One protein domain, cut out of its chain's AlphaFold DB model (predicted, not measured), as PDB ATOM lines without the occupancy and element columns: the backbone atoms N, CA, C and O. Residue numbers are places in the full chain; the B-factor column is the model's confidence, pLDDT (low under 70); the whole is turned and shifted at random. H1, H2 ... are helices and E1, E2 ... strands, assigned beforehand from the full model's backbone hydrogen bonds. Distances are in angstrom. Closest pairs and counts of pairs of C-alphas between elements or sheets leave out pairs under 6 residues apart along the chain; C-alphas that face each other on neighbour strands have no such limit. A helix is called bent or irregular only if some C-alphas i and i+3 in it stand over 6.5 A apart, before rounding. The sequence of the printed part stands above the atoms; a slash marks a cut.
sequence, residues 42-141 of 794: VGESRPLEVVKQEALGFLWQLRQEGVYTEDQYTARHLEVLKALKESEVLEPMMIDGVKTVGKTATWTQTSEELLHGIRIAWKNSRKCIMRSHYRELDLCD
ATOM      1  N   VAL A  42     269.569 454.369 598.555       84.50
ATOM      2  CA  VAL A  42     270.788 453.655 598.164       84.50
ATOM      3  C   VAL A  42     271.758 453.689 599.347       84.50
ATOM      4  O   VAL A  42     271.958 454.747 599.941       84.50
ATOM      5  N   GLY A  43     272.336 452.539 599.697       84.38
ATOM      6  CA  GLY A  43     273.243 452.386 600.841       84.38
ATOM      7  C   GLY A  43     272.676 451.550 601.994       84.38
ATOM      8  O   GLY A  43     273.436 451.128 602.859       84.38
ATOM      9  N   GLU A  44     271.371 451.256 602.006       85.50
ATOM     10  CA  GLU A  44     270.741 450.426 603.043       85.50
ATOM     11  C   GLU A  44     270.660 448.948 602.631       85.50
ATOM     12  O   GLU A  44     270.351 448.612 601.485       85.50
ATOM     13  N   SER A  45     270.961 448.032 603.556       89.56
ATOM     14  CA  SER A  45     270.825 446.584 603.336       89.56
ATOM     15  C   SER A  45     269.370 446.195 603.087       89.56
ATOM     16  O   SER A  45     268.473 446.642 603.800       89.56
ATOM     17  N   ARG A  46     269.143 445.326 602.097       88.44
ATOM     18  CA  ARG A  46     267.805 444.852 601.710       88.44
ATOM     19  C   ARG A  46     267.672 443.338 601.842       88.44
ATOM     20  O   ARG A  46     268.671 442.634 601.676       88.44
ATOM     21  N   PRO A  47     266.451 442.820 602.070       92.31
ATOM     22  CA  PRO A  47     266.209 441.384 602.101       92.31
ATOM     23  C   PRO A  47     266.620 440.693 600.797       92.31
ATOM     24  O   PRO A  47     266.387 441.215 599.706       92.31
ATOM     25  N   LEU A  48     267.159 439.479 600.914       94.31
ATOM     26  CA  LEU A  48     267.596 438.636 599.797       94.31
ATOM     27  C   LEU A  48     266.526 438.493 598.708       94.31
ATOM     28  O   LEU A  48     266.848 438.545 597.525       94.31
ATOM     29  N   GLU A  49     265.258 438.337 599.096       91.94
ATOM     30  CA  GLU A  49     264.165 438.170 598.134       91.94
ATOM     31  C   GLU A  49     263.953 439.425 597.278       91.94
ATOM     32  O   GLU A  49     263.712 439.306 596.079       91.94
ATOM     33  N   VAL A  50     264.136 440.620 597.854       89.00
ATOM     34  CA  VAL A  50     264.047 441.892 597.120       89.00
ATOM     35  C   VAL A  50     265.197 442.006 596.124       89.00
ATOM     36  O   VAL A  50     264.957 442.233 594.942       89.00
ATOM     37  N   VAL A  51     266.436 441.764 596.572       91.62
ATOM     38  CA  VAL A  51     267.622 441.806 595.698       91.62
ATOM     39  C   VAL A  51     267.479 440.814 594.543       91.62
ATOM     40  O   VAL A  51     267.751 441.144 593.393       91.62
ATOM     41  N   LYS A  52     267.006 439.598 594.832       93.25
ATOM     42  CA  LYS A  52     266.768 438.566 593.824       93.25
ATOM     43  C   LYS A  52     265.673 438.979 592.841       93.25
ATOM     44  O   LYS A  52     265.865 438.829 591.638       93.25
ATOM     45  N   GLN A  53     264.547 439.505 593.322       90.62
ATOM     46  CA  GLN A  53     263.460 439.974 592.463       90.62
ATOM     47  C   GLN A  53     263.924 441.099 591.530       90.62
ATOM     48  O   GLN A  53     263.620 441.063 590.339       90.62
ATOM     49  N   GLU A  54     264.682 442.069 592.041       90.81
ATOM     50  CA  GLU A  54     265.218 443.177 591.245       90.81
ATOM     51  C   GLU A  54     266.262 442.699 590.229       90.81
ATOM     52  O   GLU A  54     266.204 443.105 589.069       90.81
ATOM     53  N   ALA A  55     267.169 441.795 590.616       92.62
ATOM     54  CA  ALA A  55     268.170 441.221 589.717       92.62
ATOM     55  C   ALA A  55     267.516 440.504 588.528       92.62
ATOM     56  O   ALA A  55     267.836 440.773 587.370       92.62
ATOM     57  N   LEU A  56     266.547 439.627 588.806       91.81
ATOM     58  CA  LEU A  56     265.826 438.899 587.763       91.81
ATOM     59  C   LEU A  56     264.920 439.821 586.939       91.81
ATOM     60  O   LEU A  56     264.812 439.646 585.726       91.81
ATOM     61  N   GLY A  57     264.305 440.824 587.574       89.62
ATOM     62  CA  GLY A  57     263.515 441.849 586.896       89.62
ATOM     63  C   GLY A  57     264.346 442.655 585.899       89.62
ATOM     64  O   GLY A  57     263.899 442.889 584.778       89.62
ATOM     65  N   PHE A  58     265.580 443.007 586.265       92.06
ATOM     66  CA  PHE A  58     266.509 443.705 585.381       92.06
ATOM     67  C   PHE A  58     266.937 442.841 584.187       92.06
ATOM     68  O   PHE A  58     266.849 443.291 583.046       92.06
ATOM     69  N   LEU A  59     267.307 441.572 584.404       92.69
ATOM     70  CA  LEU A  59     267.628 440.657 583.297       92.69
ATOM     71  C   LEU A  59     266.434 440.438 582.358       92.69
ATOM     72  O   LEU A  59     266.599 440.363 581.139       92.69
ATOM     73  N   TRP A  60     265.224 440.346 582.914       89.38
ATOM     74  CA  TRP A  60     264.001 440.246 582.121       89.38
ATOM     75  C   TRP A  60     263.786 441.501 581.270       89.38
ATOM     76  O   TRP A  60     263.445 441.377 580.094       89.38
ATOM     77  N   GLN A  61     264.042 442.690 581.822       88.00
ATOM     78  CA  GLN A  61     263.972 443.941 581.069       88.00
ATOM     79  C   GLN A  61     264.970 443.957 579.903       88.00
ATOM     80  O   GLN A  61     264.573 444.264 578.781       88.00
ATOM     81  N   LEU A  62     266.226 443.551 580.125       89.94
ATOM     82  CA  LEU A  62     267.240 443.466 579.064       89.94
ATOM     83  C   LEU A  62     266.797 442.564 577.907       89.94
ATOM     84  O   LEU A  62     266.994 442.896 576.739       89.94
ATOM     85  N   ARG A  63     266.145 441.441 578.219       91.94
ATOM     86  CA  ARG A  63     265.546 440.558 577.214       91.94
ATOM     87  C   ARG A  63     264.397 441.239 576.460       91.94
ATOM     88  O   ARG A  63     264.351 441.161 575.237       91.94
ATOM     89  N   GLN A  64     263.468 441.899 577.159       86.06
ATOM     90  CA  GLN A  64     262.335 442.589 576.514       86.06
ATOM     91  C   GLN A  64     262.788 443.718 575.583       86.06
ATOM     92  O   GLN A  64     262.162 443.960 574.554       86.06
ATOM     93  N   GLU A  65     263.880 444.397 575.932       85.88
ATOM     94  CA  GLU A  65     264.459 445.478 575.134       85.88
ATOM     95  C   GLU A  65     265.413 444.977 574.033       85.88
ATOM     96  O   GLU A  65     265.983 445.785 573.302       85.88
ATOM     97  N   GLY A  66     265.561 443.656 573.876       88.81
ATOM     98  CA  GLY A  66     266.368 443.041 572.821       88.81
ATOM     99  C   GLY A  66     267.880 443.113 573.046       88.81
ATOM    100  O   GLY A  66     268.633 442.834 572.118       88.81
ATOM    101  N   VAL A  67     268.332 443.466 574.255       89.88
ATOM    102  CA  VAL A  67     269.757 443.435 574.632       89.88
ATOM    103  C   VAL A  67     270.244 441.991 574.755       89.88
ATOM    104  O   VAL A  67     271.351 441.672 574.335       89.88
ATOM    105  N   TYR A  68     269.396 441.106 575.288       92.25
ATOM    106  CA  TYR A  68     269.667 439.671 575.346       92.25
ATOM    107  C   TYR A  68     268.720 438.859 574.476       92.25
ATOM    108  O   TYR A  68     267.503 439.050 574.501       92.25
ATOM    109  N   THR A  69     269.287 437.878 573.771       94.62
ATOM    110  CA  THR A  69     268.519 436.772 573.192       94.62
ATOM    111  C   THR A  69     267.972 435.861 574.296       94.62
ATOM    112  O   THR A  69     268.423 435.901 575.441       94.62
ATOM    113  N   GLU A  70     267.014 434.994 573.962       93.81
ATOM    114  CA  GLU A  70     266.460 434.008 574.905       93.81
ATOM    115  C   GLU A  70     267.533 433.120 575.553       93.81
ATOM    116  O   GLU A  70     267.503 432.874 576.763       93.81
ATOM    117  N   ASP A  71     268.506 432.674 574.758       95.38
ATOM    118  CA  ASP A  71     269.584 431.801 575.223       95.38
ATOM    119  C   ASP A  71     270.550 432.558 576.144       95.38
ATOM    120  O   ASP A  71     270.908 432.056 577.213       95.38
ATOM    121  N   GLN A  72     270.919 433.791 575.774       95.25
ATOM    122  CA  GLN A  72     271.755 434.665 576.603       95.25
ATOM    123  C   GLN A  72     271.069 434.987 577.931       95.25
ATOM    124  O   GLN A  72     271.685 434.848 578.986       95.25
ATOM    125  N   TYR A  73     269.783 435.348 577.890       95.12
ATOM    126  CA  TYR A  73     268.973 435.590 579.079       95.12
ATOM    127  C   TYR A  73     268.952 434.361 579.991       95.12
ATOM    128  O   TYR A  73     269.214 434.482 581.184       95.12
ATOM    129  N   THR A  74     268.692 433.171 579.444       95.81
ATOM    130  CA  THR A  74     268.604 431.931 580.233       95.81
ATOM    131  C   THR A  74     269.942 431.582 580.888       95.81
ATOM    132  O   THR A  74     269.981 431.249 582.075       95.81
ATOM    133  N   ALA A  75     271.047 431.700 580.147       97.06
ATOM    134  CA  ALA A  75     272.387 431.467 580.677       97.06
ATOM    135  C   ALA A  75     272.744 432.477 581.779       97.06
ATOM    136  O   ALA A  75     273.131 432.079 582.883       97.06
ATOM    137  N   ARG A  76     272.538 433.774 581.516       97.19
ATOM    138  CA  ARG A  76     272.831 434.855 582.464       97.19
ATOM    139  C   ARG A  76     271.965 434.770 583.720       97.19
ATOM    140  O   ARG A  76     272.456 434.970 584.825       97.19
ATOM    141  N   HIS A  77     270.699 434.385 583.578       96.00
ATOM    142  CA  HIS A  77     269.775 434.163 584.689       96.00
ATOM    143  C   HIS A  77     270.279 433.079 585.656       96.00
ATOM    144  O   HIS A  77     270.233 433.259 586.874       96.00
ATOM    145  N   LEU A  78     270.786 431.951 585.140       97.44
ATOM    146  CA  LEU A  78     271.367 430.891 585.974       97.44
ATOM    147  C   LEU A  78     272.657 431.343 586.671       97.44
ATOM    148  O   LEU A  78     272.862 431.024 587.843       97.44
ATOM    149  N   GLU A  79     273.503 432.099 585.971       97.94
ATOM    150  CA  GLU A  79     274.741 432.652 586.523       97.94
ATOM    151  C   GLU A  79     274.463 433.614 587.687       97.94
ATOM    152  O   GLU A  79     275.039 433.463 588.763       97.94
ATOM    153  N   VAL A  80     273.524 434.550 587.513       97.56
ATOM    154  CA  VAL A  80     273.160 435.524 588.552       97.56
ATOM    155  C   VAL A  80     272.533 434.841 589.766       97.56
ATOM    156  O   VAL A  80     272.881 435.168 590.898       97.56
ATOM    157  N   LEU A  81     271.676 433.832 589.572       97.50
ATOM    158  CA  LEU A  81     271.143 433.042 590.689       97.50
ATOM    159  C   LEU A  81     272.235 432.312 591.475       97.50
ATOM    160  O   LEU A  81     272.150 432.214 592.701       97.50
ATOM    161  N   LYS A  82     273.251 431.794 590.780       97.81
ATOM    162  CA  LYS A  82     274.408 431.171 591.422       97.81
ATOM    163  C   LYS A  82     275.209 432.209 592.217       97.81
ATOM    164  O   LYS A  82     275.473 431.965 593.390       97.81
ATOM    165  N   ALA A  83     275.505 433.367 591.626       97.00
ATOM    166  CA  ALA A  83     276.243 434.446 592.284       97.00
ATOM    167  C   ALA A  83     275.531 434.962 593.548       97.00
ATOM    168  O   ALA A  83     276.163 435.111 594.589       97.00
ATOM    169  N   LEU A  84     274.207 435.154 593.491       97.12
ATOM    170  CA  LEU A  84     273.400 435.567 594.649       97.12
ATOM    171  C   LEU A  84     273.438 434.542 595.789       97.12
ATOM    172  O   LEU A  84     273.427 434.913 596.957       97.12
ATOM    173  N   LYS A  85     273.475 433.246 595.462       96.44
ATOM    174  CA  LYS A  85     273.593 432.183 596.466       96.44
ATOM    175  C   LYS A  85     274.982 432.163 597.108       96.44
ATOM    176  O   LYS A  85     275.103 431.857 598.289       96.44
ATOM    177  N   GLU A  86     276.023 432.441 596.328       96.31
ATOM    178  CA  GLU A  86     277.415 432.447 596.789       96.31
ATOM    179  C   GLU A  86     277.762 433.688 597.625       96.31
ATOM    180  O   GLU A  86     278.624 433.603 598.496       96.31
ATOM    181  N   SER A  87     277.078 434.815 597.408       95.38
ATOM    182  CA  SER A  87     277.288 436.079 598.132       95.38
ATOM    183  C   SER A  87     276.331 436.303 599.312       95.38
ATOM    184  O   SER A  87     276.306 437.395 599.884       95.38
ATOM    185  N   GLU A  88     275.530 435.296 599.672       96.25
ATOM    186  CA  GLU A  88     274.537 435.392 600.741       96.25
ATOM    187  C   GLU A  88     275.198 435.609 602.113       96.25
ATOM    188  O   GLU A  88     276.004 434.796 602.569       96.25
ATOM    189  N   VAL A  89     274.809 436.681 602.807       95.88
ATOM    190  CA  VAL A  89     275.295 437.031 604.152       95.88
ATOM    191  C   VAL A  89     274.153 437.493 605.059       95.88
ATOM    192  O   VAL A  89     273.071 437.844 604.585       95.88
ATOM    193  N   LEU A  90     274.377 437.479 606.377       95.38
ATOM    194  CA  LEU A  90     273.441 438.011 607.373       95.38
ATOM    195  C   LEU A  90     273.851 439.424 607.770       95.38
ATOM    196  O   LEU A  90     274.939 439.607 608.305       95.38
ATOM    197  N   GLU A  91     272.954 440.387 607.580       93.38
ATOM    198  CA  GLU A  91     273.227 441.798 607.849       93.38
ATOM    199  C   GLU A  91     272.098 442.464 608.641       93.38
ATOM    200  O   GLU A  91     270.924 442.086 608.494       93.38
ATOM    201  N   PRO A  92     272.413 443.484 609.461       89.62
ATOM    202  CA  PRO A  92     271.414 444.399 609.981       89.62
ATOM    203  C   PRO A  92     270.719 445.135 608.830       89.62
ATOM    204  O   PRO A  92     271.361 445.658 607.922       89.62
ATOM    205  N   MET A  93     269.394 445.208 608.881       88.06
ATOM    206  CA  MET A  93     268.574 445.910 607.899       88.06
ATOM    207  C   MET A  93     267.356 446.558 608.554       88.06
ATOM    208  O   MET A  93     266.934 446.179 609.650       88.06
ATOM    209  N   MET A  94     266.800 447.555 607.872       82.06
ATOM    210  CA  MET A  94     265.552 448.211 608.249       82.06
ATOM    211  C   MET A  94     264.420 447.621 607.412       82.06
ATOM    212  O   MET A  94     264.435 447.742 606.191       82.06
ATOM    213  N   ILE A  95     263.437 446.992 608.054       79.56
ATOM    214  CA  ILE A  95     262.212 446.520 607.393       79.56
ATOM    215  C   ILE A  95     261.039 447.215 608.077       79.56
ATOM    216  O   ILE A  95     260.890 447.099 609.291       79.56
ATOM    217  N   ASP A  96     260.258 447.986 607.318       74.44
ATOM    218  CA  ASP A  96     259.096 448.742 607.813       74.44
ATOM    219  C   ASP A  96     259.400 449.610 609.053       74.44
ATOM    220  O   ASP A  96     258.609 449.718 609.989       74.44
ATOM    221  N   GLY A  97     260.593 450.216 609.091       75.81
ATOM    222  CA  GLY A  97     261.040 451.049 610.213       75.81
ATOM    223  C   GLY A  97     261.555 450.274 611.434       75.81
ATOM    224  O   GLY A  97     261.924 450.892 612.431       75.81
ATOM    225  N   VAL A  98     261.648 448.944 611.360       82.44
ATOM    226  CA  VAL A  98     262.160 448.079 612.432       82.44
ATOM    227  C   VAL A  98     263.554 447.557 612.078       82.44
ATOM    228  O   VAL A  98     263.765 446.992 611.005       82.44
ATOM    229  N   LYS A  99     264.514 447.715 613.002       86.25
ATOM    230  CA  LYS A  99     265.848 447.099 612.897       86.25
ATOM    231  C   LYS A  99     265.736 445.589 613.086       86.25
ATOM    232  O   LYS A  99     265.284 445.129 614.132       86.25
ATOM    233  N   THR A 100     266.184 444.829 612.100       90.00
ATOM    234  CA  THR A 100     266.161 443.362 612.088       90.00
ATOM    235  C   THR A 100     267.441 442.816 611.455       90.00
ATOM    236  O   THR A 100     268.189 443.559 610.826       90.00
ATOM    237  N   VAL A 101     267.729 441.531 611.658       91.31
ATOM    238  CA  VAL A 101     268.835 440.826 610.998       91.31
ATOM    239  C   VAL A 101     268.236 439.878 609.973       91.31
ATOM    240  O   VAL A 101     267.396 439.042 610.309       91.31
ATOM    241  N   GLY A 102     268.665 440.006 608.723       93.00
ATOM    242  CA  GLY A 102     268.143 439.216 607.616       93.00
ATOM    243  C   GLY A 102     269.230 438.819 606.630       93.00
ATOM    244  O   GLY A 102     270.348 439.328 606.668       93.00
ATOM    245  N   LYS A 103     268.890 437.892 605.735       95.38
ATOM    246  CA  LYS A 103     269.767 437.496 604.632       95.38
ATOM    247  C   LYS A 103     269.759 438.570 603.551       95.38
ATOM    248  O   LYS A 103     268.687 439.063 603.203       95.38
ATOM    249  N   THR A 104     270.920 438.877 602.995       94.69
ATOM    250  CA  THR A 104     271.106 439.735 601.820       94.69
ATOM    251  C   THR A 104     272.170 439.129 600.906       94.69
ATOM    252  O   THR A 104     272.840 438.177 601.296       94.69
ATOM    253  N   ALA A 105     272.300 439.634 599.684       95.94
ATOM    254  CA  ALA A 105     273.268 439.159 598.699       95.94
ATOM    255  C   ALA A 105     273.602 440.275 597.703       95.94
ATOM    256  O   ALA A 105     272.975 441.333 597.701       95.94
ATOM    257  N   THR A 106     274.573 440.022 596.833       95.44
ATOM    258  CA  THR A 106     274.906 440.890 595.697       95.44
ATOM    259  C   THR A 106     275.313 440.070 594.472       95.44
ATOM    260  O   THR A 106     275.535 438.861 594.547       95.44
ATOM    261  N   TRP A 107     275.417 440.720 593.323       96.81
ATOM    262  CA  TRP A 107     275.948 440.139 592.095       96.81
ATOM    263  C   TRP A 107     276.685 441.222 591.303       96.81
ATOM    264  O   TRP A 107     276.722 442.383 591.704       96.81
ATOM    265  N   THR A 108     277.339 440.851 590.205       96.38
ATOM    266  CA  THR A 108     278.154 441.782 589.412       96.38
ATOM    267  C   THR A 108     277.611 441.898 587.999       96.38
ATOM    268  O   THR A 108     277.534 440.896 587.284       96.38
ATOM    269  N   GLN A 109     277.284 443.124 587.585       97.00
ATOM    270  CA  GLN A 109     276.926 443.410 586.198       97.00
ATOM    271  C   GLN A 109     278.138 443.380 585.264       97.00
ATOM    272  O   GLN A 109     279.249 443.750 585.648       97.00
ATOM    273  N   THR A 110     277.921 443.046 583.998       96.62
ATOM    274  CA  THR A 110     278.863 443.372 582.921       96.62
ATOM    275  C   THR A 110     278.873 444.887 582.660       96.62
ATOM    276  O   THR A 110     277.983 445.613 583.105       96.62
ATOM    277  N   SER A 111     279.876 445.404 581.944       95.56
ATOM    278  CA  SER A 111     279.907 446.833 581.582       95.56
ATOM    279  C   SER A 111     278.756 447.226 580.644       95.56
ATOM    280  O   SER A 111     278.263 448.348 580.724       95.56
ATOM    281  N   GLU A 112     278.282 446.307 579.799       94.88
ATOM    282  CA  GLU A 112     277.121 446.528 578.926       94.88
ATOM    283  C   GLU A 112     275.816 446.599 579.730       94.88
ATOM    284  O   GLU A 112     275.031 447.532 579.554       94.88
ATOM    285  N   GLU A 113     275.625 445.670 580.673       96.75
ATOM    286  CA  GLU A 113     274.506 445.691 581.620       96.75
ATOM    287  C   GLU A 113     274.510 446.991 582.437       96.75
ATOM    288  O   GLU A 113     273.474 447.636 582.585       96.75
ATOM    289  N   LEU A 114     275.679 447.422 582.928       96.62
ATOM    290  CA  LEU A 114     275.815 448.662 583.689       96.62
ATOM    291  C   LEU A 114     275.478 449.894 582.839       96.62
ATOM    292  O   LEU A 114     274.690 450.727 583.283       96.62
ATOM    293  N   LEU A 115     276.012 449.997 581.615       96.00
ATOM    294  CA  LEU A 115     275.714 451.097 580.692       96.00
ATOM    295  C   LEU A 115     274.213 451.168 580.385       96.00
ATOM    296  O   LEU A 115     273.615 452.243 580.420       96.00
ATOM    297  N   HIS A 116     273.587 450.027 580.102       94.25
ATOM    298  CA  HIS A 116     272.148 449.983 579.875       94.25
ATOM    299  C   HIS A 116     271.376 450.406 581.135       94.25
ATOM    300  O   HIS A 116     270.499 451.269 581.070       94.25
ATOM    301  N   GLY A 117     271.750 449.871 582.300       93.81
ATOM    302  CA  GLY A 117     271.127 450.186 583.581       93.81
ATOM    303  C   GLY A 117     271.179 451.675 583.930       93.81
ATOM    304  O   GLY A 117     270.146 452.242 584.277       93.81
ATOM    305  N   ILE A 118     272.325 452.352 583.764       94.56
ATOM    306  CA  ILE A 118     272.430 453.798 584.043       94.56
ATOM    307  C   ILE A 118     271.590 454.642 583.074       94.56
ATOM    308  O   ILE A 118     270.986 455.636 583.479       94.56
ATOM    309  N   ARG A 119     271.487 454.232 581.802       94.31
ATOM    310  CA  ARG A 119     270.659 454.912 580.795       94.31
ATOM    311  C   ARG A 119     269.183 454.828 581.162       94.31
ATOM    312  O   ARG A 119     268.467 455.829 581.111       94.31
ATOM    313  N   ILE A 120     268.729 453.650 581.579       91.12
ATOM    314  CA  ILE A 120     267.357 453.446 582.044       91.12
ATOM    315  C   ILE A 120     267.109 454.161 583.377       91.12
ATOM    316  O   ILE A 120     266.065 454.795 583.533       91.12
ATOM    317  N   ALA A 121     268.068 454.152 584.305       90.38
ATOM    318  CA  ALA A 121     267.972 454.904 585.555       90.38
ATOM    319  C   ALA A 121     267.791 456.408 585.290       90.38
ATOM    320  O   ALA A 121     266.912 457.038 585.883       90.38
ATOM    321  N   TRP A 122     268.541 456.983 584.342       92.69
ATOM    322  CA  TRP A 122     268.379 458.387 583.963       92.69
ATOM    323  C   TRP A 122     267.034 458.656 583.273       92.69
ATOM    324  O   TRP A 122     266.329 459.593 583.656       92.69
ATOM    325  N   LYS A 123     266.610 457.799 582.333       90.62
ATOM    326  CA  LYS A 123     265.273 457.861 581.710       90.62
ATOM    327  C   LYS A 123     264.148 457.859 582.757       90.62
ATOM    328  O   LYS A 123     263.174 458.602 582.624       90.62
ATOM    329  N   ASN A 124     264.309 457.071 583.817       88.06
ATOM    330  CA  ASN A 124     263.345 456.935 584.910       88.06
ATOM    331  C   ASN A 124     263.543 457.968 586.033       88.06
ATOM    332  O   ASN A 124     262.784 457.970 587.005       88.06
ATOM    333  N   SER A 125     264.506 458.887 585.909       88.88
ATOM    334  CA  SER A 125     264.720 459.959 586.881       88.88
ATOM    335  C   SER A 125     263.597 460.993 586.794       88.88
ATOM    336  O   SER A 125     263.603 461.903 585.962       88.88
ATOM    337  N   ARG A 126     262.608 460.855 587.685       87.25
ATOM    338  CA  ARG A 126     261.377 461.667 587.709       87.25
ATOM    339  C   ARG A 126     261.611 463.173 587.874       87.25
ATOM    340  O   ARG A 126     260.711 463.945 587.566       87.25
ATOM    341  N   LYS A 127     262.786 463.572 588.374       89.19
ATOM    342  CA  LYS A 127     263.171 464.965 588.657       89.19
ATOM    343  C   LYS A 127     264.013 465.597 587.539       89.19
ATOM    344  O   LYS A 127     264.300 466.785 587.605       89.19
ATOM    345  N   CYS A 128     264.434 464.831 586.527       92.56
ATOM    346  CA  CYS A 128     265.355 465.321 585.504       92.56
ATOM    347  C   CYS A 128     264.628 465.750 584.222       92.56
ATOM    348  O   CYS A 128     264.086 464.919 583.491       92.56
ATOM    349  N   ILE A 129     264.680 467.047 583.902       92.38
ATOM    350  CA  ILE A 129     264.139 467.588 582.644       92.38
ATOM    351  C   ILE A 129     264.953 467.138 581.417       92.38
ATOM    352  O   ILE A 129     264.407 466.967 580.335       92.38
ATOM    353  N   MET A 130     266.245 466.847 581.596       90.94
ATOM    354  CA  MET A 130     267.177 466.488 580.516       90.94
ATOM    355  C   MET A 130     267.173 465.001 580.140       90.94
ATOM    356  O   MET A 130     267.950 464.565 579.294       90.94
ATOM    357  N   ARG A 131     266.282 464.199 580.730       89.50
ATOM    358  CA  ARG A 131     266.227 462.742 580.522       89.50
ATOM    359  C   ARG A 131     265.877 462.296 579.096       89.50
ATOM    360  O   ARG A 131     265.984 461.111 578.795       89.50
ATOM    361  N   SER A 132     265.478 463.209 578.209       87.62
ATOM    362  CA  SER A 132     265.354 462.936 576.769       87.62
ATOM    363  C   SER A 132     266.689 462.525 576.133       87.62
ATOM    364  O   SER A 132     266.690 461.799 575.143       87.62
ATOM    365  N   HIS A 133     267.818 462.919 576.733       89.50
ATOM    366  CA  HIS A 133     269.173 462.608 576.271       89.50
ATOM    367  C   HIS A 133     269.731 461.295 576.837       89.50
ATOM    368  O   HIS A 133     270.913 461.011 576.674       89.50
ATOM    369  N   TYR A 134     268.910 460.452 577.474       91.88
ATOM    370  CA  TYR A 134     269.397 459.248 578.161       91.88
ATOM    371  C   TYR A 134     270.234 458.301 577.285       91.88
ATOM    372  O   TYR A 134     271.103 457.610 577.801       91.88
ATOM    373  N   ARG A 135     270.011 458.269 575.965       89.81
ATOM    374  CA  ARG A 135     270.795 457.444 575.027       89.81
ATOM    375  C   ARG A 135     272.203 457.979 574.764       89.81
ATOM    376  O   ARG A 135     273.062 457.207 574.359       89.81
ATOM    377  N   GLU A 136     272.421 459.272 574.986       90.44
ATOM    378  CA  GLU A 136     273.715 459.944 574.825       90.44
ATOM    379  C   GLU A 136     274.632 459.717 576.034       90.44
ATOM    380  O   GLU A 136     275.805 460.054 575.969       90.44
ATOM    381  N   LEU A 137     274.110 459.142 577.126       93.88
ATOM    382  CA  LEU A 137     274.878 458.870 578.335       93.88
ATOM    383  C   LEU A 137     275.956 457.820 578.090       93.88
ATOM    384  O   LEU A 137     275.654 456.717 577.615       93.88
ATOM    385  N   ASP A 138     277.174 458.131 578.510       95.81
ATOM    386  CA  ASP A 138     278.293 457.204 578.526       95.81
ATOM    387  C   ASP A 138     278.628 456.706 579.927       95.81
ATOM    388  O   ASP A 138     278.300 457.313 580.949       95.81
ATOM    389  N   LEU A 139     279.303 455.562 579.947       97.25
ATOM    390  CA  LEU A 139     279.826 454.931 581.145       97.25
ATOM    391  C   LEU A 139     281.349 455.042 581.135       97.25
ATOM    392  O   LEU A 139     282.005 454.505 580.242       97.25
ATOM    393  N   CYS A 140     281.899 455.665 582.169       97.88
ATOM    394  CA  CYS A 140     283.285 455.479 582.569       97.88
ATOM    395  C   CYS A 140     283.306 454.447 583.710       97.88
ATOM    396  O   CYS A 140     282.899 454.736 584.839       97.88
ATOM    397  N   ASP A 141     283.689 453.207 583.391       97.94
ATOM    398  CA  ASP A 141     283.656 452.072 584.323       97.94
ATOM    399  C   ASP A 141     284.903 452.069 585.223       97.94
ATOM    400  O   ASP A 141     285.984 451.620 584.836       97.94
TER     401      ASP A 141
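What this domain is: This is residues 42 to 141 of the 794 residues of the protein "Nitric-oxide synthase (NADPH)" of Aspergillus arachidicola (UniProt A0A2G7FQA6). The model looks like an open arch: a long helical hairpin, H1 and H2 side by side, makes its span, with the strand hairpin E1 and E2 at one end and a smaller helical hairpin, H3 and H4, at the other. The space between these two legs is largely empty, with residues 42 to 47 reaching into it, and the short strand E3 runs beside H3. The printed part has 100 residues, with four named helices and three named strands in the order H1 H2 E1 E2 H3 H4 E3; the sheet, E1 - E2, is antiparallel and the class is mixed, helices and strands. The whole is only just loose, close to compact, with a radius of gyration of the C-alphas of 15.5 A and spans of 41 by 36 by 23 A.

How they stand to each other: E1, residues 89 to 95, and E2, residues 98 to 104, form an antiparallel hairpin, with 146 degrees between their directions. N 91 and O 102 are 3.0 A apart and N 100 and O 93 are 2.9 A apart, both within hydrogen-bond range. H1, residues 48 to 64, has its closest C-alpha to E2 at Leu 48, 4.2 A from that of Thr 104. H2, residues 70 to 86, touches H1 at a shallow tilt of 16 degrees, opposite ways, in a helical hairpin; the closest C-alphas, of Arg 63 and Tyr 73, are 6.3 A apart. H3, residues 111 to 123, and H1 are near each other, with 7 pairs of C-alphas within 10 A, while H2 and H3 are apart. H4, residues 129 to 136, forms a helical hairpin with H3, which touches it with residues 119 to 123 alone; they run opposite ways at a shallow tilt of 23 degrees, and the closest C-alphas, of Lys 123 and Arg 131, are 5.1 A apart. E3, residues 138 to 141, pairs with no named strand; the closest C-alphas of H3 and E3, Leu 115 and Leu 139, are 5.6 A apart. In H1, H2 and H3 every O i to N i+4 pair is within hydrogen-bond range; in H4 0 of 4 are, beside 3 of 5 O i to N i+3 pairs.

Where its parts are: H1 begins at C-alpha 48 (267.596, 438.636, 599.797) and is 24.2 A long; H2 is 24.5 A long. E1 measures 16.5 A, E2 16.2 A and H3 18.3 A. H4 is irregular: C-alphas 132 and 135 are 7.9 A apart. E3 ends at C-alpha 141 (283.656, 452.072, 584.323).

The domain as a whole: The two C-alphas farthest apart, those of Thr 100 and Glu 136, are 41.5 A apart. The printed part has no cut and no long link. Its mean pLDDT is 92.1, and no printed residue is under 70.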